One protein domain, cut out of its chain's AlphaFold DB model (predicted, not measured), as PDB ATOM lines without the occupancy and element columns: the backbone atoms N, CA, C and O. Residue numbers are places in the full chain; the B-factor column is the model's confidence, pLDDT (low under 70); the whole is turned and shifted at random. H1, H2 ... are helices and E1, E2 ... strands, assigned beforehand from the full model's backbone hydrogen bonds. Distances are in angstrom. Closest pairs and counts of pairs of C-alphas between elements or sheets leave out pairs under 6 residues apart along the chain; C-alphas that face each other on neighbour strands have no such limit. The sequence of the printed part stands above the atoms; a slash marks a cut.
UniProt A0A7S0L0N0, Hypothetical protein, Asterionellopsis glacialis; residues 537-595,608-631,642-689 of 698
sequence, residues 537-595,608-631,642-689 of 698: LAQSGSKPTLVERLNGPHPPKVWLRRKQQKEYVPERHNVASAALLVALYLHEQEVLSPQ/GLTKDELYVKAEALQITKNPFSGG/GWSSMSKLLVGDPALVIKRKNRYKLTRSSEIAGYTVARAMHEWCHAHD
ATOM      1  N   LEU A 537     -43.334 -29.997   5.360       91.06
ATOM      2  CA  LEU A 537     -44.152 -29.061   6.126       91.06
ATOM      3  C   LEU A 537     -44.996 -29.787   7.192       91.06
ATOM      4  O   LEU A 537     -45.193 -31.002   7.152       91.06
ATOM      5  N   ALA A 538     -45.521 -29.036   8.165       90.56
ATOM      6  CA  ALA A 538     -46.432 -29.590   9.167       90.56
ATOM      7  C   ALA A 538     -47.745 -30.074   8.521       90.56
ATOM      8  O   ALA A 538     -48.294 -29.405   7.646       90.56
ATOM      9  N   GLN A 539     -48.271 -31.211   8.985       94.94
ATOM     10  CA  GLN A 539     -49.512 -31.821   8.476       94.94
ATOM     11  C   GLN A 539     -50.769 -31.405   9.262       94.94
ATOM     12  O   GLN A 539     -51.881 -31.815   8.934       94.94
ATOM     13  N   SER A 540     -50.618 -30.627  10.335       94.25
ATOM     14  CA  SER A 540     -51.729 -30.159  11.169       94.25
ATOM     15  C   SER A 540     -52.293 -28.820  10.679       94.25
ATOM     16  O   SER A 540     -51.562 -27.980  10.141       94.25
ATOM     17  N   GLY A 541     -53.594 -28.605  10.883       94.50
ATOM     18  CA  GLY A 541     -54.294 -27.362  10.539       94.50
ATOM     19  C   GLY A 541     -55.596 -27.586   9.769       94.50
ATOM     20  O   GLY A 541     -55.916 -28.710   9.376       94.50
ATOM     21  N   SER A 542     -56.346 -26.502   9.572       97.06
ATOM     22  CA  SER A 542     -57.523 -26.467   8.697       97.06
ATOM     23  C   SER A 542     -57.103 -26.476   7.218       97.06
ATOM     24  O   SER A 542     -55.945 -26.204   6.893       97.06
ATOM     25  N   LYS A 543     -58.038 -26.776   6.302       97.38
ATOM     26  CA  LYS A 543     -57.786 -26.756   4.847       97.38
ATOM     27  C   LYS A 543     -57.140 -25.433   4.377       97.38
ATOM     28  O   LYS A 543     -56.097 -25.522   3.731       97.38
ATOM     29  N   PRO A 544     -57.645 -24.238   4.757       96.94
ATOM     30  CA  PRO A 544     -57.009 -22.968   4.393       96.94
ATOM     31  C   PRO A 544     -55.563 -22.851   4.885       96.94
ATOM     32  O   PRO A 544     -54.692 -22.446   4.125       96.94
ATOM     33  N   THR A 545     -55.278 -23.281   6.120       95.62
ATOM     34  CA  THR A 545     -53.919 -23.240   6.684       95.62
ATOM     35  C   THR A 545     -52.951 -24.163   5.942       95.62
ATOM     36  O   THR A 545     -51.779 -23.827   5.795       95.62
ATOM     37  N   LEU A 546     -53.404 -25.333   5.477       96.69
ATOM     38  CA  LEU A 546     -52.570 -26.238   4.678       96.69
ATOM     39  C   LEU A 546     -52.271 -25.648   3.293       96.69
ATOM     40  O   LEU A 546     -51.128 -25.712   2.849       96.69
ATOM     41  N   VAL A 547     -53.267 -25.034   2.648       96.50
ATOM     42  CA  VAL A 547     -53.103 -24.351   1.352       96.50
ATOM     43  C   VAL A 547     -52.154 -23.159   1.475       96.50
ATOM     44  O   VAL A 547     -51.219 -23.038   0.690       96.50
ATOM     45  N   GLU A 548     -52.331 -22.316   2.495       94.75
ATOM     46  CA  GLU A 548     -51.431 -21.195   2.784       94.75
ATOM     47  C   GLU A 548     -49.993 -21.678   3.012       94.75
ATOM     48  O   GLU A 548     -49.047 -21.088   2.499       94.75
ATOM     49  N   ARG A 549     -49.814 -22.799   3.721       93.69
ATOM     50  CA  ARG A 549     -48.490 -23.371   3.988       93.69
ATOM     51  C   ARG A 549     -47.823 -23.945   2.735       93.69
ATOM     52  O   ARG A 549     -46.610 -23.820   2.615       93.69
ATOM     53  N   LEU A 550     -48.591 -24.549   1.826       95.44
ATOM     54  CA  LEU A 550     -48.107 -25.059   0.534       95.44
ATOM     55  C   LEU A 550     -47.784 -23.942  -0.464       95.44
ATOM     56  O   LEU A 550     -46.893 -24.100  -1.292       95.44
ATOM     57  N   ASN A 551     -48.495 -22.818  -0.382       94.50
ATOM     58  CA  ASN A 551     -48.201 -21.614  -1.160       94.50
ATOM     59  C   ASN A 551     -47.125 -20.729  -0.511       94.50
ATOM     60  O   ASN A 551     -46.614 -19.804  -1.141       94.50
ATOM     61  N   GLY A 552     -46.790 -21.010   0.746       91.00
ATOM     62  CA  GLY A 552     -45.751 -20.337   1.498       91.00
ATOM     63  C   GLY A 552     -44.338 -20.792   1.125       91.00
ATOM     64  O   GLY A 552     -44.120 -21.623   0.238       91.00
ATOM     65  N   PRO A 553     -43.335 -20.246   1.822       90.44
ATOM     66  CA  PRO A 553     -41.948 -20.555   1.538       90.44
ATOM     67  C   PRO A 553     -41.578 -21.972   1.990       90.44
ATOM     68  O   PRO A 553     -41.672 -22.329   3.167       90.44
ATOM     69  N   HIS A 554     -41.120 -22.781   1.038       92.31
ATOM     70  CA  HIS A 554     -40.690 -24.157   1.277       92.31
ATOM     71  C   HIS A 554     -39.300 -24.212   1.912       92.31
ATOM     72  O   HIS A 554     -38.437 -23.432   1.509       92.31
ATOM     73  N   PRO A 555     -39.035 -25.141   2.852       92.19
ATOM     74  CA  PRO A 555     -37.707 -25.300   3.437       92.19
ATOM     75  C   PRO A 555     -36.652 -25.657   2.370       92.19
ATOM     76  O   PRO A 555     -36.994 -26.203   1.316       92.19
ATOM     77  N   PRO A 556     -35.357 -25.403   2.635       95.12
ATOM     78  CA  PRO A 556     -34.295 -25.684   1.674       95.12
ATOM     79  C   PRO A 556     -34.264 -27.146   1.207       95.12
ATOM     80  O   PRO A 556     -34.453 -28.070   1.999       95.12
ATOM     81  N   LYS A 557     -33.924 -27.384  -0.068       95.06
ATOM     82  CA  LYS A 557     -33.855 -28.744  -0.646       95.06
ATOM     83  C   LYS A 557     -32.915 -29.678   0.126       95.06
ATOM     84  O   LYS A 557     -33.235 -30.851   0.299       95.06
ATOM     85  N   VAL A 558     -31.783 -29.169   0.623       95.75
ATOM     86  CA  VAL A 558     -30.833 -29.957   1.434       95.75
ATOM     87  C   VAL A 558     -31.442 -30.399   2.769       95.75
ATOM     88  O   VAL A 558     -31.245 -31.535   3.193       95.75
ATOM     89  N   TRP A 559     -32.252 -29.539   3.393       94.31
ATOM     90  CA  TRP A 559     -32.983 -29.859   4.618       94.31
ATOM     91  C   TRP A 559     -34.018 -30.962   4.350       94.31
ATOM     92  O   TRP A 559     -34.130 -31.909   5.126       94.31
ATOM     93  N   LEU A 560     -34.718 -30.895   3.207       93.94
ATOM     94  CA  LEU A 560     -35.689 -31.914   2.794       93.94
ATOM     95  C   LEU A 560     -35.039 -33.264   2.505       93.94
ATOM     96  O   LEU A 560     -35.508 -34.280   3.015       93.94
ATOM     97  N   ARG A 561     -33.942 -33.274   1.741       94.94
ATOM     98  CA  ARG A 561     -33.178 -34.489   1.429       94.94
ATOM     99  C   ARG A 561     -32.727 -35.195   2.709       94.94
ATOM    100  O   ARG A 561     -32.933 -36.396   2.856       94.94
ATOM    101  N   ARG A 562     -32.194 -34.432   3.668       94.81
ATOM    102  CA  ARG A 562     -31.763 -34.956   4.967       94.81
ATOM    103  C   ARG A 562     -32.936 -35.533   5.774       94.81
ATOM    104  O   ARG A 562     -32.845 -36.643   6.285       94.81
ATOM    105  N   LYS A 563     -34.081 -34.841   5.811       93.38
ATOM    106  CA  LYS A 563     -35.306 -35.345   6.460       93.38
ATOM    107  C   LYS A 563     -35.822 -36.642   5.822       93.38
ATOM    108  O   LYS A 563     -36.263 -37.537   6.538       93.38
ATOM    109  N   GLN A 564     -35.756 -36.765   4.494       92.88
ATOM    110  CA  GLN A 564     -36.143 -37.980   3.759       92.88
ATOM    111  C   GLN A 564     -35.235 -39.174   4.085       92.88
ATOM    112  O   GLN A 564     -35.717 -40.301   4.165       92.88
ATOM    113  N   GLN A 565     -33.955 -38.923   4.364       94.75
ATOM    114  CA  GLN A 565     -32.995 -39.929   4.832       94.75
ATOM    115  C   GLN A 565     -33.190 -40.326   6.304       94.75
ATOM    116  O   GLN A 565     -32.416 -41.119   6.825       94.75
ATOM    117  N   LYS A 566     -34.234 -39.814   6.976       94.12
ATOM    118  CA  LYS A 566     -34.505 -40.004   8.413       94.12
ATOM    119  C   LYS A 566     -33.395 -39.467   9.326       94.12
ATOM    120  O   LYS A 566     -33.353 -39.809  10.505       94.12
ATOM    121  N   GLU A 567     -32.555 -38.576   8.808       94.88
ATOM    122  CA  GLU A 567     -31.551 -37.867   9.589       94.88
ATOM    123  C   GLU A 567     -32.174 -36.677  10.327       94.88
ATOM    124  O   GLU A 567     -33.157 -36.072   9.882       94.88
ATOM    125  N   TYR A 568     -31.585 -36.306  11.466       94.56
ATOM    126  CA  TYR A 568     -32.106 -35.194  12.258       94.56
ATOM    127  C   TYR A 568     -31.993 -33.860  11.509       94.56
ATOM    128  O   TYR A 568     -30.934 -33.507  10.982       94.56
ATOM    129  N   VAL A 569     -33.083 -33.092  11.538       94.31
ATOM    130  CA  VAL A 569     -33.150 -31.683  11.139       94.31
ATOM    131  C   VAL A 569     -34.008 -30.904  12.145       94.31
ATOM    132  O   VAL A 569     -34.921 -31.486  12.737       94.31
ATOM    133  N   PRO A 570     -33.760 -29.595  12.351       92.25
ATOM    134  CA  PRO A 570     -34.656 -28.735  13.125       92.25
ATOM    135  C   PRO A 570     -36.099 -28.864  12.643       92.25
ATOM    136  O   PRO A 570     -36.324 -28.788  11.445       92.25
ATOM    137  N   GLU A 571     -37.071 -29.026  13.544       87.06
ATOM    138  CA  GLU A 571     -38.478 -29.262  13.169       87.06
ATOM    139  C   GLU A 571     -39.073 -28.126  12.318       87.06
ATOM    140  O   GLU A 571     -39.920 -28.361  11.454       87.06
ATOM    141  N   ARG A 572     -38.606 -26.894  12.547       84.69
ATOM    142  CA  ARG A 572     -38.981 -25.684  11.804       84.69
ATOM    143  C   ARG A 572     -37.725 -24.889  11.441       84.69
ATOM    144  O   ARG A 572     -36.653 -25.120  11.993       84.69
ATOM    145  N   HIS A 573     -37.860 -23.934  10.529       82.19
ATOM    146  CA  HIS A 573     -36.766 -23.055  10.095       82.19
ATOM    147  C   HIS A 573     -36.554 -21.838  11.018       82.19
ATOM    148  O   HIS A 573     -35.517 -21.196  10.941       82.19
ATOM    149  N   ASN A 574     -37.507 -21.529  11.903       81.25
ATOM    150  CA  ASN A 574     -37.521 -20.346  12.778       81.25
ATOM    151  C   ASN A 574     -37.515 -20.710  14.275       81.25
ATOM    152  O   ASN A 574     -38.245 -20.130  15.082       81.25
ATOM    153  N   VAL A 575     -36.734 -21.725  14.641       89.25
ATOM    154  CA  VAL A 575     -36.572 -22.199  16.028       89.25
ATOM    155  C   VAL A 575     -35.130 -22.034  16.493       89.25
ATOM    156  O   VAL A 575     -34.228 -21.827  15.685       89.25
ATOM    157  N   ALA A 576     -34.897 -22.184  17.796       90.56
ATOM    158  CA  ALA A 576     -33.578 -22.049  18.412       90.56
ATOM    159  C   ALA A 576     -32.478 -22.874  17.708       90.56
ATOM    160  O   ALA A 576     -31.403 -22.356  17.422       90.56
ATOM    161  N   SER A 577     -32.739 -24.130  17.333       93.56
ATOM    162  CA  SER A 577     -31.751 -24.942  16.601       93.56
ATOM    163  C   SER A 577     -31.381 -24.381  15.228       93.56
ATOM    164  O   SER A 577     -30.239 -24.543  14.809       93.56
ATOM    165  N   ALA A 578     -32.302 -23.696  14.546       94.00
ATOM    166  CA  ALA A 578     -32.012 -23.018  13.289       94.00
ATOM    167  C   ALA A 578     -31.081 -21.820  13.498       94.00
ATOM    168  O   ALA A 578     -30.072 -21.698  12.809       94.00
ATOM    169  N   ALA A 579     -31.377 -20.991  14.501       94.19
ATOM    170  CA  ALA A 579     -30.543 -19.849  14.861       94.19
ATOM    171  C   ALA A 579     -29.123 -20.277  15.284       94.19
ATOM    172  O   ALA A 579     -28.153 -19.662  14.854       94.19
ATOM    173  N   LEU A 580     -28.984 -21.376  16.040       95.69
ATOM    174  CA  LEU A 580     -27.681 -21.947  16.413       95.69
ATOM    175  C   LEU A 580     -26.860 -22.386  15.188       95.69
ATOM    176  O   LEU A 580     -25.658 -22.138  15.131       95.69
ATOM    177  N   LEU A 581     -27.497 -23.026  14.202       96.94
ATOM    178  CA  LEU A 581     -26.824 -23.442  12.968       96.94
ATOM    179  C   LEU A 581     -26.348 -22.237  12.152       96.94
ATOM    180  O   LEU A 581     -25.195 -22.208  11.729       96.94
ATOM    181  N   VAL A 582     -27.209 -21.232  11.972       96.50
ATOM    182  CA  VAL A 582     -26.859 -20.020  11.216       96.50
ATOM    183  C   VAL A 582     -25.766 -19.216  11.926       96.50
ATOM    184  O   VAL A 582     -24.845 -18.744  11.268       96.50
ATOM    185  N   ALA A 583     -25.796 -19.126  13.258       96.12
ATOM    186  CA  ALA A 583     -24.742 -18.477  14.038       96.12
ATOM    187  C   ALA A 583     -23.374 -19.150  13.855       96.12
ATOM    188  O   ALA A 583     -22.374 -18.461  13.656       96.12
ATOM    189  N   LEU A 584     -23.325 -20.488  13.865       96.75
ATOM    190  CA  LEU A 584     -22.094 -21.224  13.568       96.75
ATOM    191  C   LEU A 584     -21.628 -21.008  12.123       96.75
ATOM    192  O   LEU A 584     -20.429 -20.891  11.889       96.75
ATOM    193  N   TYR A 585     -22.555 -20.943  11.163       96.81
ATOM    194  CA  TYR A 585     -22.225 -20.721   9.753       96.81
ATOM    195  C   TYR A 585     -21.590 -19.349   9.535       96.81
ATOM    196  O   TYR A 585     -20.526 -19.258   8.929       96.81
ATOM    197  N   LEU A 586     -22.208 -18.296  10.073       95.00
ATOM    198  CA  LEU A 586     -21.693 -16.933   9.971       95.00
ATOM    199  C   LEU A 586     -20.334 -16.786  10.658       95.00
ATOM    200  O   LEU A 586     -19.433 -16.182  10.091       95.00
ATOM    201  N   HIS A 587     -20.148 -17.417  11.819       94.75
ATOM    202  CA  HIS A 587     -18.841 -17.455  12.478       94.75
ATOM    203  C   HIS A 587     -17.771 -18.144  11.623       94.75
ATOM    204  O   HIS A 587     -16.662 -17.636  11.499       94.75
ATOM    205  N   GLU A 588     -18.088 -19.277  10.987       93.69
ATOM    206  CA  GLU A 588     -17.144 -19.914  10.061       93.69
ATOM    207  C   GLU A 588     -16.825 -19.026   8.845       93.69
ATOM    208  O   GLU A 588     -15.689 -19.051   8.382       93.69
ATOM    209  N   GLN A 589     -17.778 -18.229   8.345       92.75
ATOM    210  CA  GLN A 589     -17.526 -17.252   7.274       92.75
ATOM    211  C   GLN A 589     -16.605 -16.114   7.730       92.75
ATOM    212  O   GLN A 589     -15.669 -15.769   7.016       92.75
ATOM    213  N   GLU A 590     -16.837 -15.566   8.927       90.62
ATOM    214  CA  GLU A 590     -15.999 -14.516   9.524       90.62
ATOM    215  C   GLU A 590     -14.546 -14.985   9.676       90.62
ATOM    216  O   GLU A 590     -13.619 -14.267   9.308       90.62
ATOM    217  N   VAL A 591     -14.353 -16.217  10.154       87.94
ATOM    218  CA  VAL A 591     -13.029 -16.833  10.333       87.94
ATOM    219  C   VAL A 591     -12.322 -17.100   9.004       87.94
ATOM    220  O   VAL A 591     -11.101 -16.985   8.923       87.94
ATOM    221  N   LEU A 592     -13.063 -17.494   7.966       84.56
ATOM    222  CA  LEU A 592     -12.493 -17.819   6.656       84.56
ATOM    223  C   LEU A 592     -12.230 -16.582   5.788       84.56
ATOM    224  O   LEU A 592     -11.536 -16.708   4.780       84.56
ATOM    225  N   SER A 593     -12.766 -15.411   6.149       82.75
ATOM    226  CA  SER A 593     -12.579 -14.179   5.385       82.75
ATOM    227  C   SER A 593     -11.138 -13.656   5.529       82.75
ATOM    228  O   SER A 593     -10.753 -13.218   6.618       82.75
ATOM    229  N   PRO A 594     -10.326 -13.638   4.450       69.44
ATOM    230  CA  PRO A 594      -8.901 -13.294   4.522       69.44
ATOM    231  C   PRO A 594      -8.611 -11.859   4.985       69.44
ATOM    232  O   PRO A 594      -7.486 -11.551   5.365       69.44
ATOM    233  N   GLN A 595      -9.601 -10.964   4.928       70.31
ATOM    234  CA  GLN A 595      -9.396  -9.528   5.132       70.31
ATOM    235  C   GLN A 595      -9.521  -9.067   6.591       70.31
ATOM    236  O   GLN A 595      -9.123  -7.948   6.900       70.31
ATOM    237  N   GLY A 608     -13.895 -23.308  16.602       92.75
ATOM    238  CA  GLY A 608     -15.328 -23.377  16.939       92.75
ATOM    239  C   GLY A 608     -15.739 -22.319  17.978       92.75
ATOM    240  O   GLY A 608     -14.875 -21.699  18.597       92.75
ATOM    241  N   LEU A 609     -17.038 -22.168  18.237       94.88
ATOM    242  CA  LEU A 609     -17.577 -21.266  19.269       94.88
ATOM    243  C   LEU A 609     -17.809 -21.990  20.593       94.88
ATOM    244  O   LEU A 609     -18.282 -23.125  20.604       94.88
ATOM    245  N   THR A 610     -17.530 -21.353  21.723       94.38
ATOM    246  CA  THR A 610     -17.999 -21.826  23.034       94.38
ATOM    247  C   THR A 610     -19.526 -21.734  23.135       94.38
ATOM    248  O   THR A 610     -20.193 -21.143  22.284       94.38
ATOM    249  N   LYS A 611     -20.106 -22.344  24.179       93.38
ATOM    250  CA  LYS A 611     -21.554 -22.267  24.436       93.38
ATOM    251  C   LYS A 611     -22.027 -20.812  24.498       93.38
ATOM    252  O   LYS A 611     -22.976 -20.468  23.803       93.38
ATOM    253  N   ASP A 612     -21.358 -19.986  25.295       86.75
ATOM    254  CA  ASP A 612     -21.815 -18.626  25.592       86.75
ATOM    255  C   ASP A 612     -21.656 -17.695  24.381       86.75
ATOM    256  O   ASP A 612     -22.585 -16.964  24.048       86.75
ATOM    257  N   GLU A 613     -20.545 -17.797  23.644       91.69
ATOM    258  CA  GLU A 613     -20.356 -17.043  22.395       91.69
ATOM    259  C   GLU A 613     -21.417 -17.414  21.346       91.69
ATOM    260  O   GLU A 613     -21.978 -16.546  20.676       91.69
ATOM    261  N   LEU A 614     -21.723 -18.712  21.221       94.19
ATOM    262  CA  LEU A 614     -22.738 -19.196  20.292       94.19
ATOM    263  C   LEU A 614     -24.141 -18.718  20.673       94.19
ATOM    264  O   LEU A 614     -24.931 -18.391  19.792       94.19
ATOM    265  N   TYR A 615     -24.445 -18.655  21.967       87.38
ATOM    266  CA  TYR A 615     -25.703 -18.109  22.465       87.38
ATOM    267  C   TYR A 615     -25.897 -16.653  22.071       87.38
ATOM    268  O   TYR A 615     -26.918 -16.315  21.475       87.38
ATOM    269  N   VAL A 616     -24.899 -15.818  22.365       85.19
ATOM    270  CA  VAL A 616     -24.939 -14.383  22.066       85.19
ATOM    271  C   VAL A 616     -25.105 -14.160  20.564       85.19
ATOM    272  O   VAL A 616     -25.972 -13.395  20.146       85.19
ATOM    273  N   LYS A 617     -24.340 -14.886  19.735       92.62
ATOM    274  CA  LYS A 617     -24.481 -14.810  18.273       92.62
ATOM    275  C   LYS A 617     -25.859 -15.287  17.800       92.62
ATOM    276  O   LYS A 617     -26.462 -14.625  16.964       92.62
ATOM    277  N   ALA A 618     -26.384 -16.398  18.318       92.56
ATOM    278  CA  ALA A 618     -27.690 -16.919  17.904       92.56
ATOM    279  C   ALA A 618     -28.860 -16.008  18.311       92.56
ATOM    280  O   ALA A 618     -29.819 -15.875  17.548       92.56
ATOM    281  N   GLU A 619     -28.781 -15.361  19.475       87.50
ATOM    282  CA  GLU A 619     -29.781 -14.396  19.943       87.50
ATOM    283  C   GLU A 619     -29.773 -13.115  19.095       87.50
ATOM    284  O   GLU A 619     -30.836 -12.643  18.687       87.50
ATOM    285  N   ALA A 620     -28.588 -12.619  18.721       86.94
ATOM    286  CA  ALA A 620     -28.439 -11.441  17.865       86.94
ATOM    287  C   ALA A 620     -29.072 -11.609  16.468       86.94
ATOM    288  O   ALA A 620     -29.489 -10.627  15.858       86.94
ATOM    289  N   LEU A 621     -29.187 -12.846  15.968       88.00
ATOM    290  CA  LEU A 621     -29.768 -13.125  14.652       88.00
ATOM    291  C   LEU A 621     -31.293 -13.034  14.605       88.00
ATOM    292  O   LEU A 621     -31.834 -13.028  13.508       88.00
ATOM    293  N   GLN A 622     -32.001 -13.036  15.738       87.56
ATOM    294  CA  GLN A 622     -33.472 -12.930  15.790       87.56
ATOM    295  C   GLN A 622     -34.250 -13.911  14.873       87.56
ATOM    296  O   GLN A 622     -35.429 -13.712  14.598       87.56
ATOM    297  N   ILE A 623     -33.626 -15.013  14.432       85.81
ATOM    298  CA  ILE A 623     -34.243 -16.021  13.545       85.81
ATOM    299  C   ILE A 623     -35.365 -16.788  14.263       85.81
ATOM    300  O   ILE A 623     -36.309 -17.282  13.642       85.81
ATOM    301  N   THR A 624     -35.260 -16.927  15.586       78.50
ATOM    302  CA  THR A 624     -36.270 -17.595  16.409       78.50
ATOM    303  C   THR A 624     -37.304 -16.599  16.919       78.50
ATOM    304  O   THR A 624     -36.959 -15.581  17.511       78.50
ATOM    305  N   LYS A 625     -38.594 -16.930  16.760       67.94
ATOM    306  CA  LYS A 625     -39.697 -16.160  17.369       67.94
ATOM    307  C   LYS A 625     -39.726 -16.288  18.895       67.94
ATOM    308  O   LYS A 625     -40.262 -15.420  19.574       67.94
ATOM    309  N   ASN A 626     -39.154 -17.374  19.414       68.12
ATOM    310  CA  ASN A 626     -39.037 -17.622  20.842       68.12
ATOM    311  C   ASN A 626     -37.637 -17.194  21.300       68.12
ATOM    312  O   ASN A 626     -36.663 -17.769  20.798       68.12
ATOM    313  N   PRO A 627     -37.508 -16.229  22.222       58.84
ATOM    314  CA  PRO A 627     -36.206 -15.816  22.733       58.84
ATOM    315  C   PRO A 627     -35.495 -16.986  23.427       58.84
ATOM    316  O   PRO A 627     -36.119 -17.776  24.139       58.84
ATOM    317  N   PHE A 628     -34.177 -17.086  23.233       58.94
ATOM    318  CA  PHE A 628     -33.327 -18.097  23.881       58.94
ATOM    319  C   PHE A 628     -33.315 -17.959  25.409       58.94
ATOM    320  O   PHE A 628     -33.168 -18.949  26.121       58.94
ATOM    321  N   SER A 629     -33.516 -16.739  25.900       51.66
ATOM    322  CA  SER A 629     -33.568 -16.357  27.311       51.66
ATOM    323  C   SER A 629     -34.884 -16.723  28.023       51.66
ATOM    324  O   SER A 629     -35.060 -16.391  29.193       51.66
ATOM    325  N   GLY A 630     -35.804 -17.453  27.376       51.44
ATOM    326  CA  GLY A 630     -37.008 -17.965  28.043       51.44
ATOM    327  C   GLY A 630     -38.051 -16.886  28.354       51.44
ATOM    328  O   GLY A 630     -38.711 -16.932  29.391       51.44
ATOM    329  N   GLY A 631     -38.214 -15.918  27.451       43.78
ATOM    330  CA  GLY A 631     -39.292 -14.933  27.499       43.78
ATOM    331  C   GLY A 631     -40.667 -15.603  27.467       43.78
ATOM    332  O   GLY A 631     -41.100 -16.115  26.438       43.78
ATOM    333  N   GLY A 642     -33.541 -22.796  25.035       68.81
ATOM    334  CA  GLY A 642     -33.061 -22.805  23.645       68.81
ATOM    335  C   GLY A 642     -31.866 -23.747  23.384       68.81
ATOM    336  O   GLY A 642     -31.729 -24.259  22.270       68.81
ATOM    337  N   TRP A 643     -31.055 -24.063  24.405       85.88
ATOM    338  CA  TRP A 643     -29.911 -24.978  24.359       85.88
ATOM    339  C   TRP A 643     -30.297 -26.430  24.237       85.88
ATOM    340  O   TRP A 643     -29.544 -27.220  23.677       85.88
ATOM    341  N   SER A 644     -31.422 -26.816  24.829       83.62
ATOM    342  CA  SER A 644     -31.895 -28.197  24.863       83.62
ATOM    343  C   SER A 644     -31.950 -28.817  23.463       83.62
ATOM    344  O   SER A 644     -31.771 -30.024  23.316       83.62
ATOM    345  N   SER A 645     -32.078 -27.987  22.421       86.31
ATOM    346  CA  SER A 645     -32.013 -28.394  21.016       86.31
ATOM    347  C   SER A 645     -30.599 -28.726  20.503       86.31
ATOM    348  O   SER A 645     -30.479 -29.459  19.522       86.31
ATOM    349  N   MET A 646     -29.534 -28.236  21.147       94.00
ATOM    350  CA  MET A 646     -28.133 -28.510  20.794       94.00
ATOM    351  C   MET A 646     -27.791 -29.993  20.926       94.00
ATOM    352  O   MET A 646     -27.090 -30.532  20.079       94.00
ATOM    353  N   SER A 647     -28.327 -30.681  21.941       93.44
ATOM    354  CA  SER A 647     -28.105 -32.124  22.113       93.44
ATOM    355  C   SER A 647     -28.522 -32.916  20.871       93.44
ATOM    356  O   SER A 647     -27.806 -33.820  20.457       93.44
ATOM    357  N   LYS A 648     -29.615 -32.513  20.214       94.56
ATOM    358  CA  LYS A 648     -30.098 -33.133  18.975       94.56
ATOM    359  C   LYS A 648     -29.228 -32.794  17.760       94.56
ATOM    360  O   LYS A 648     -29.103 -33.616  16.864       94.56
ATOM    361  N   LEU A 649     -28.608 -31.608  17.728       96.31
ATOM    362  CA  LEU A 649     -27.683 -31.210  16.655       96.31
ATOM    363  C   LEU A 649     -26.369 -32.010  16.674       96.31
ATOM    364  O   LEU A 649     -25.727 -32.136  15.633       96.31
ATOM    365  N   LEU A 650     -25.988 -32.543  17.839       96.56
ATOM    366  CA  LEU A 650     -24.784 -33.358  18.043       96.56
ATOM    367  C   LEU A 650     -24.968 -34.843  17.679       96.56
ATOM    368  O   LEU A 650     -24.011 -35.607  17.772       96.56
ATOM    369  N   VAL A 651     -26.181 -35.260  17.308       92.75
ATOM    370  CA  VAL A 651     -26.543 -36.657  17.016       92.75
ATOM    371  C   VAL A 651     -26.845 -36.821  15.519       92.75
ATOM    372  O   VAL A 651     -27.248 -35.866  14.853       92.75
ATOM    373  N   GLY A 652     -26.663 -38.036  14.995       90.88
ATOM    374  CA  GLY A 652     -26.886 -38.406  13.590       90.88
ATOM    375  C   GLY A 652     -25.583 -38.717  12.852       90.88
ATOM    376  O   GLY A 652     -24.502 -38.445  13.380       90.88
ATOM    377  N   ASP A 653     -25.687 -39.265  11.639       91.50
ATOM    378  CA  ASP A 653     -24.530 -39.559  10.787       91.50
ATOM    379  C   ASP A 653     -24.726 -39.030   9.345       91.50
ATOM    380  O   ASP A 653     -25.459 -39.613   8.550       91.50
ATOM    381  N   PRO A 654     -24.102 -37.893   8.981       93.50
ATOM    382  CA  PRO A 654     -23.250 -37.074   9.837       93.50
ATOM    383  C   PRO A 654     -24.082 -36.190  10.765       93.50
ATOM    384  O   PRO A 654     -25.072 -35.605  10.325       93.50
ATOM    385  N   ALA A 655     -23.657 -36.009  12.016       96.88
ATOM    386  CA  ALA A 655     -24.239 -35.018  12.928       96.88
ATOM    387  C   ALA A 655     -24.185 -33.612  12.311       96.88
ATOM    388  O   ALA A 655     -23.299 -33.332  11.507       96.88
ATOM    389  N   LEU A 656     -25.094 -32.699  12.669       97.50
ATOM    390  CA  LEU A 656     -25.070 -31.323  12.140       97.50
ATOM    391  C   LEU A 656     -23.996 -30.460  12.823       97.50
ATOM    392  O   LEU A 656     -23.417 -29.568  12.211       97.50
ATOM    393  N   VAL A 657     -23.712 -30.724  14.094       97.31
ATOM    394  CA  VAL A 657     -22.719 -29.999  14.888       97.31
ATOM    395  C   VAL A 657     -21.794 -31.010  15.555       97.31
ATOM    396  O   VAL A 657     -22.226 -32.080  15.971       97.31
ATOM    397  N   ILE A 658     -20.517 -30.667  15.692       96.50
ATOM    398  CA  ILE A 658     -19.549 -31.405  16.508       96.50
ATOM    399  C   ILE A 658     -19.048 -30.536  17.653       96.50
ATOM    400  O   ILE A 658     -18.854 -29.328  17.505       96.50
ATOM    401  N   LYS A 659     -18.803 -31.169  18.800       96.44
ATOM    402  CA  LYS A 659     -18.212 -30.532  19.978       96.44
ATOM    403  C   LYS A 659     -16.810 -31.092  20.211       96.44
ATOM    404  O   LYS A 659     -16.664 -32.283  20.465       96.44
ATOM    405  N   ARG A 660     -15.780 -30.241  20.188       94.31
ATOM    406  CA  ARG A 660     -14.413 -30.594  20.622       94.31
ATOM    407  C   ARG A 660     -13.847 -29.480  21.488       94.31
ATOM    408  O   ARG A 660     -14.052 -28.311  21.185       94.31
ATOM    409  N   LYS A 661     -13.165 -29.835  22.582       92.00
ATOM    410  CA  LYS A 661     -12.585 -28.871  23.541       92.00
ATOM    411  C   LYS A 661     -13.584 -27.772  23.966       92.00
ATOM    412  O   LYS A 661     -13.261 -26.594  23.971       92.00
ATOM    413  N   ASN A 662     -14.828 -28.165  24.265       91.06
ATOM    414  CA  ASN A 662     -15.944 -27.262  24.607       91.06
ATOM    415  C   ASN A 662     -16.334 -26.216  23.546       91.06
ATOM    416  O   ASN A 662     -17.118 -25.318  23.844       91.06
ATOM    417  N   ARG A 663     -15.871 -26.382  22.307       94.38
ATOM    418  CA  ARG A 663     -16.238 -25.552  21.163       94.38
ATOM    419  C   ARG A 663     -17.092 -26.337  20.169       94.38
ATOM    420  O   ARG A 663     -16.824 -27.511  19.899       94.38
ATOM    421  N   TYR A 664     -18.115 -25.683  19.641       96.75
ATOM    422  CA  TYR A 664     -19.083 -26.194  18.677       96.75
ATOM    423  C   TYR A 664     -18.688 -25.736  17.270       96.75
ATOM    424  O   TYR A 664     -18.271 -24.593  17.082       96.75
ATOM    425  N   LYS A 665     -18.789 -26.638  16.292       96.25
ATOM    426  CA  LYS A 665     -18.455 -26.392  14.881       96.25
ATOM    427  C   LYS A 665     -19.408 -27.164  13.969       96.25
ATOM    428  O   LYS A 665     -19.930 -28.203  14.383       96.25
ATOM    429  N   LEU A 666     -19.625 -26.690  12.745       97.38
ATOM    430  CA  LEU A 666     -20.423 -27.410  11.755       97.38
ATOM    431  C   LEU A 666     -19.621 -28.573  11.160       97.38
ATOM    432  O   LEU A 666     -18.411 -28.490  10.940       97.38
ATOM    433  N   THR A 667     -20.298 -29.685  10.888       96.56
ATOM    434  CA  THR A 667     -19.689 -30.805  10.161       96.56
ATOM    435  C   THR A 667     -19.621 -30.523   8.661       96.56
ATOM    436  O   THR A 667     -20.443 -29.789   8.110       96.56
ATOM    437  N   ARG A 668     -18.635 -31.136   7.990       94.81
ATOM    438  CA  ARG A 668     -18.372 -30.982   6.544       94.81
ATOM    439  C   ARG A 668     -18.216 -32.311   5.796       94.81
ATOM    440  O   ARG A 668     -17.818 -32.317   4.643       94.81
ATOM    441  N   SER A 669     -18.490 -33.435   6.451       91.12
ATOM    442  CA  SER A 669     -18.183 -34.774   5.932       91.12
ATOM    443  C   SER A 669     -19.040 -35.217   4.741       91.12
ATOM    444  O   SER A 669     -18.707 -36.212   4.111       91.12
ATOM    445  N   SER A 670     -20.133 -34.518   4.420       93.00
ATOM    446  CA  SER A 670     -21.001 -34.853   3.285       93.00
ATOM    447  C   SER A 670     -21.797 -33.644   2.778       93.00
ATOM    448  O   SER A 670     -21.855 -32.598   3.426       93.00
ATOM    449  N   GLU A 671     -22.482 -33.797   1.642       90.69
ATOM    450  CA  GLU A 671     -23.369 -32.763   1.082       90.69
ATOM    451  C   GLU A 671     -24.562 -32.411   1.984       90.69
ATOM    452  O   GLU A 671     -25.122 -31.324   1.878       90.69
ATOM    453  N   ILE A 672     -24.954 -33.319   2.878       91.12
ATOM    454  CA  ILE A 672     -26.045 -33.128   3.847       91.12
ATOM    455  C   ILE A 672     -25.515 -32.773   5.243       91.12
ATOM    456  O   ILE A 672     -26.275 -32.808   6.215       91.12
ATOM    457  N   ALA A 673     -24.215 -32.499   5.372       94.06
ATOM    458  CA  ALA A 673     -23.586 -32.158   6.639       94.06
ATOM    459  C   ALA A 673     -24.042 -30.786   7.161       94.06
ATOM    460  O   ALA A 673     -24.696 -29.999   6.468       94.06
ATOM    461  N   GLY A 674     -23.671 -30.504   8.408       96.56
ATOM    462  CA  GLY A 674     -24.036 -29.301   9.144       96.56
ATOM    463  C   GLY A 674     -23.825 -28.017   8.373       96.56
ATOM    464  O   GLY A 674     -24.714 -27.172   8.342       96.56
ATOM    465  N   TYR A 675     -22.671 -27.890   7.721       96.75
ATOM    466  CA  TYR A 675     -22.300 -26.680   7.003       96.75
ATOM    467  C   TYR A 675     -23.256 -26.368   5.849       96.75
ATOM    468  O   TYR A 675     -23.794 -25.265   5.770       96.75
ATOM    469  N   THR A 676     -23.533 -27.351   4.989       96.62
ATOM    470  CA  THR A 676     -24.429 -27.171   3.838       96.62
ATOM    471  C   THR A 676     -25.859 -26.882   4.281       96.62
ATOM    472  O   THR A 676     -26.527 -26.025   3.701       96.62
ATOM    473  N   VAL A 677     -26.328 -27.562   5.333       96.56
ATOM    474  CA  VAL A 677     -27.660 -27.330   5.907       96.56
ATOM    475  C   VAL A 677     -27.751 -25.926   6.506       96.56
ATOM    476  O   VAL A 677     -28.700 -25.206   6.207       96.56
ATOM    477  N   ALA A 678     -26.763 -25.511   7.300       96.94
ATOM    478  CA  ALA A 678     -26.730 -24.195   7.929       96.94
ATOM    479  C   ALA A 678     -26.661 -23.057   6.901       96.94
ATOM    480  O   ALA A 678     -27.402 -22.085   7.034       96.94
ATOM    481  N   ARG A 679     -25.851 -23.210   5.842       96.56
ATOM    482  CA  ARG A 679     -25.793 -22.260   4.722       96.56
ATOM    483  C   ARG A 679     -27.159 -22.102   4.063       96.56
ATOM    484  O   ARG A 679     -27.684 -20.999   4.000       96.56
ATOM    485  N   ALA A 680     -27.773 -23.206   3.643       96.06
ATOM    486  CA  ALA A 680     -29.061 -23.153   2.959       96.06
ATOM    487  C   ALA A 680     -30.178 -22.596   3.863       96.06
ATOM    488  O   ALA A 680     -31.101 -21.936   3.392       96.06
ATOM    489  N   MET A 681     -30.100 -22.842   5.175       95.31
ATOM    490  CA  MET A 681     -30.999 -22.227   6.152       95.31
ATOM    491  C   MET A 681     -30.770 -20.721   6.284       95.31
ATOM    492  O   MET A 681     -31.747 -19.986   6.387       95.31
ATOM    493  N   HIS A 682     -29.520 -20.259   6.262       95.06
ATOM    494  CA  HIS A 682     -29.192 -18.837   6.278       95.06
ATOM    495  C   HIS A 682     -29.747 -18.123   5.039       95.06
ATOM    496  O   HIS A 682     -30.498 -17.161   5.186       95.06
ATOM    497  N   GLU A 683     -29.472 -18.650   3.842       94.69
ATOM    498  CA  GLU A 683     -29.992 -18.135   2.564       94.69
ATOM    499  C   GLU A 683     -31.518 -18.038   2.581       94.69
ATOM    500  O   GLU A 683     -32.106 -17.017   2.221       94.69
ATOM    501  N   TRP A 684     -32.168 -19.095   3.067       94.00
ATOM    502  CA  TRP A 684     -33.613 -19.134   3.195       94.00
ATOM    503  C   TRP A 684     -34.131 -18.098   4.191       94.00
ATOM    504  O   TRP A 684     -35.102 -17.408   3.893       94.00
ATOM    505  N   CYS A 685     -33.506 -17.949   5.361       92.56
ATOM    506  CA  CYS A 685     -33.935 -16.946   6.335       92.56
ATOM    507  C   CYS A 685     -33.778 -15.532   5.771       92.56
ATOM    508  O   CYS A 685     -34.659 -14.706   5.982       92.56
ATOM    509  N   HIS A 686     -32.708 -15.277   5.020       91.44
ATOM    510  CA  HIS A 686     -32.450 -13.986   4.395       91.44
ATOM    511  C   HIS A 686     -33.470 -13.666   3.290       91.44
ATOM    512  O   HIS A 686     -34.063 -12.592   3.290       91.44
ATOM    513  N   ALA A 687     -33.775 -14.623   2.405       90.56
ATOM    514  CA  ALA A 687     -34.755 -14.440   1.326       90.56
ATOM    515  C   ALA A 687     -36.169 -14.078   1.832       90.56
ATOM    516  O   ALA A 687     -36.931 -13.388   1.143       90.56
ATOM    517  N   HIS A 688     -36.500 -14.523   3.047       88.62
ATOM    518  CA  HIS A 688     -37.800 -14.334   3.692       88.62
ATOM    519  C   HIS A 688     -37.763 -13.327   4.846       88.62
ATOM    520  O   HIS A 688     -38.648 -13.365   5.697       88.62
ATOM    521  N   ASP A 689     -36.742 -12.465   4.890       89.25
ATOM    522  CA  ASP A 689     -36.628 -11.355   5.842       89.25
ATOM    523  C   ASP A 689     -36.686 -11.807   7.324       89.25
ATOM    524  O   ASP A 689     -37.109 -11.071   8.211       89.25
TER     525      ASP A 689
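What this domain is: This is residues 537 to 595, 608 to 631 and 642 to 689 of the 698 residues of the protein "Hypothetical protein" of Asterionellopsis glacialis (UniProt A0A7S0L0N0). One long helix, H3, runs through the middle of the body, with H4 and H6 crossing it on roughly opposite sides and the small hairpin of E1 and E2 packed on its residues 580 to 588, mainly through E2, the nearer strand, which runs crosswise to H3. H5 packs near the first residues of H3, H2 packs on H6, and H1 lies away from this body as a small arm at one end of the longest axis. The printed part has 131 residues with six named helices and two named strands, in the order H1 H2 H3 H4 H5 E1 E2 H6; the sheet, E1 - E2, is antiparallel and the class is mostly helix. The whole is compact, with a radius of gyration of the C-alphas of 14.9 A, and spans 48 by 34 by 31 A, the arm with H1 adding to the length.

Where its parts are: E1 is residues 657 to 660 and E2 residues 663 to 666. H3, the longest helix, is residues 576 to 592, 24.5 A from C-alpha 576 at (-33.578, -22.049, 18.412) to C-alpha 592 at (-12.493, -17.819, 6.656). H6, residues 674 to 687, measures 19.9 A and ends with C-alpha 687 at (-34.755, -14.440, 1.326). H4, residues 611 to 620, measures 14.4 A. H1 is residues 543 to 551, beginning with C-alpha 543 at (-57.786, -26.756, 4.847); H2 is residues 557 to 564 and H5 residues 643 to 649.

How they stand to each other: E1 and E2 form an antiparallel hairpin at 147 degrees, with N 658 and O 665 at 2.9 A and N 665 and O 658 at 3.0 A, within hydrogen-bond range. The closest C-alphas of H3 and E2, those of Leu 584 and Lys 665, are 6.5 A apart. H3 is the hub, touching three helices. It touches H6 with residues 578 to 585 alone, about perpendicular at 78 degrees; the closest C-alphas, of Leu 581 and Ala 678, are 5.1 A apart. It touches H4, about perpendicular at 80 degrees, closest at the C-alphas of Ala 579 and Ala 618, 5.1 A. With residues 576 to 580 alone it touches H5, only just about perpendicular at 72 degrees, closest at the C-alphas of Ser 577 and Ser 645, 5.6 A. H6, with residues 676 to 680 alone, touches H2 at a steep tilt of 54 degrees, opposite ways; the closest C-alphas, of Val 677 and Trp 559, are 6.0 A apart. H1 touches no helix. Every O i to N i+4 pair is within hydrogen-bond range in H1, H2, H3, H4 and H6; in H5 1 of 3 is, beside 3 of 4 O i to N i+3 pairs.

The domain as a whole: The two C-alphas farthest apart, of Lys 543 and Gln 595, are 51.4 A apart. Residues 596 to 607 are not printed, a gap of 19.1 A between C-alphas 595 and 608; residues 632 to 641 are not printed, a gap of 10.8 A between C-alphas 631 and 642. Of the links that are printed whole, H2 to H3 is long, with 11 residues. The mean pLDDT of the printed part is 90.4; residue 594, residues 625 to 631 and residue 642 are under 70.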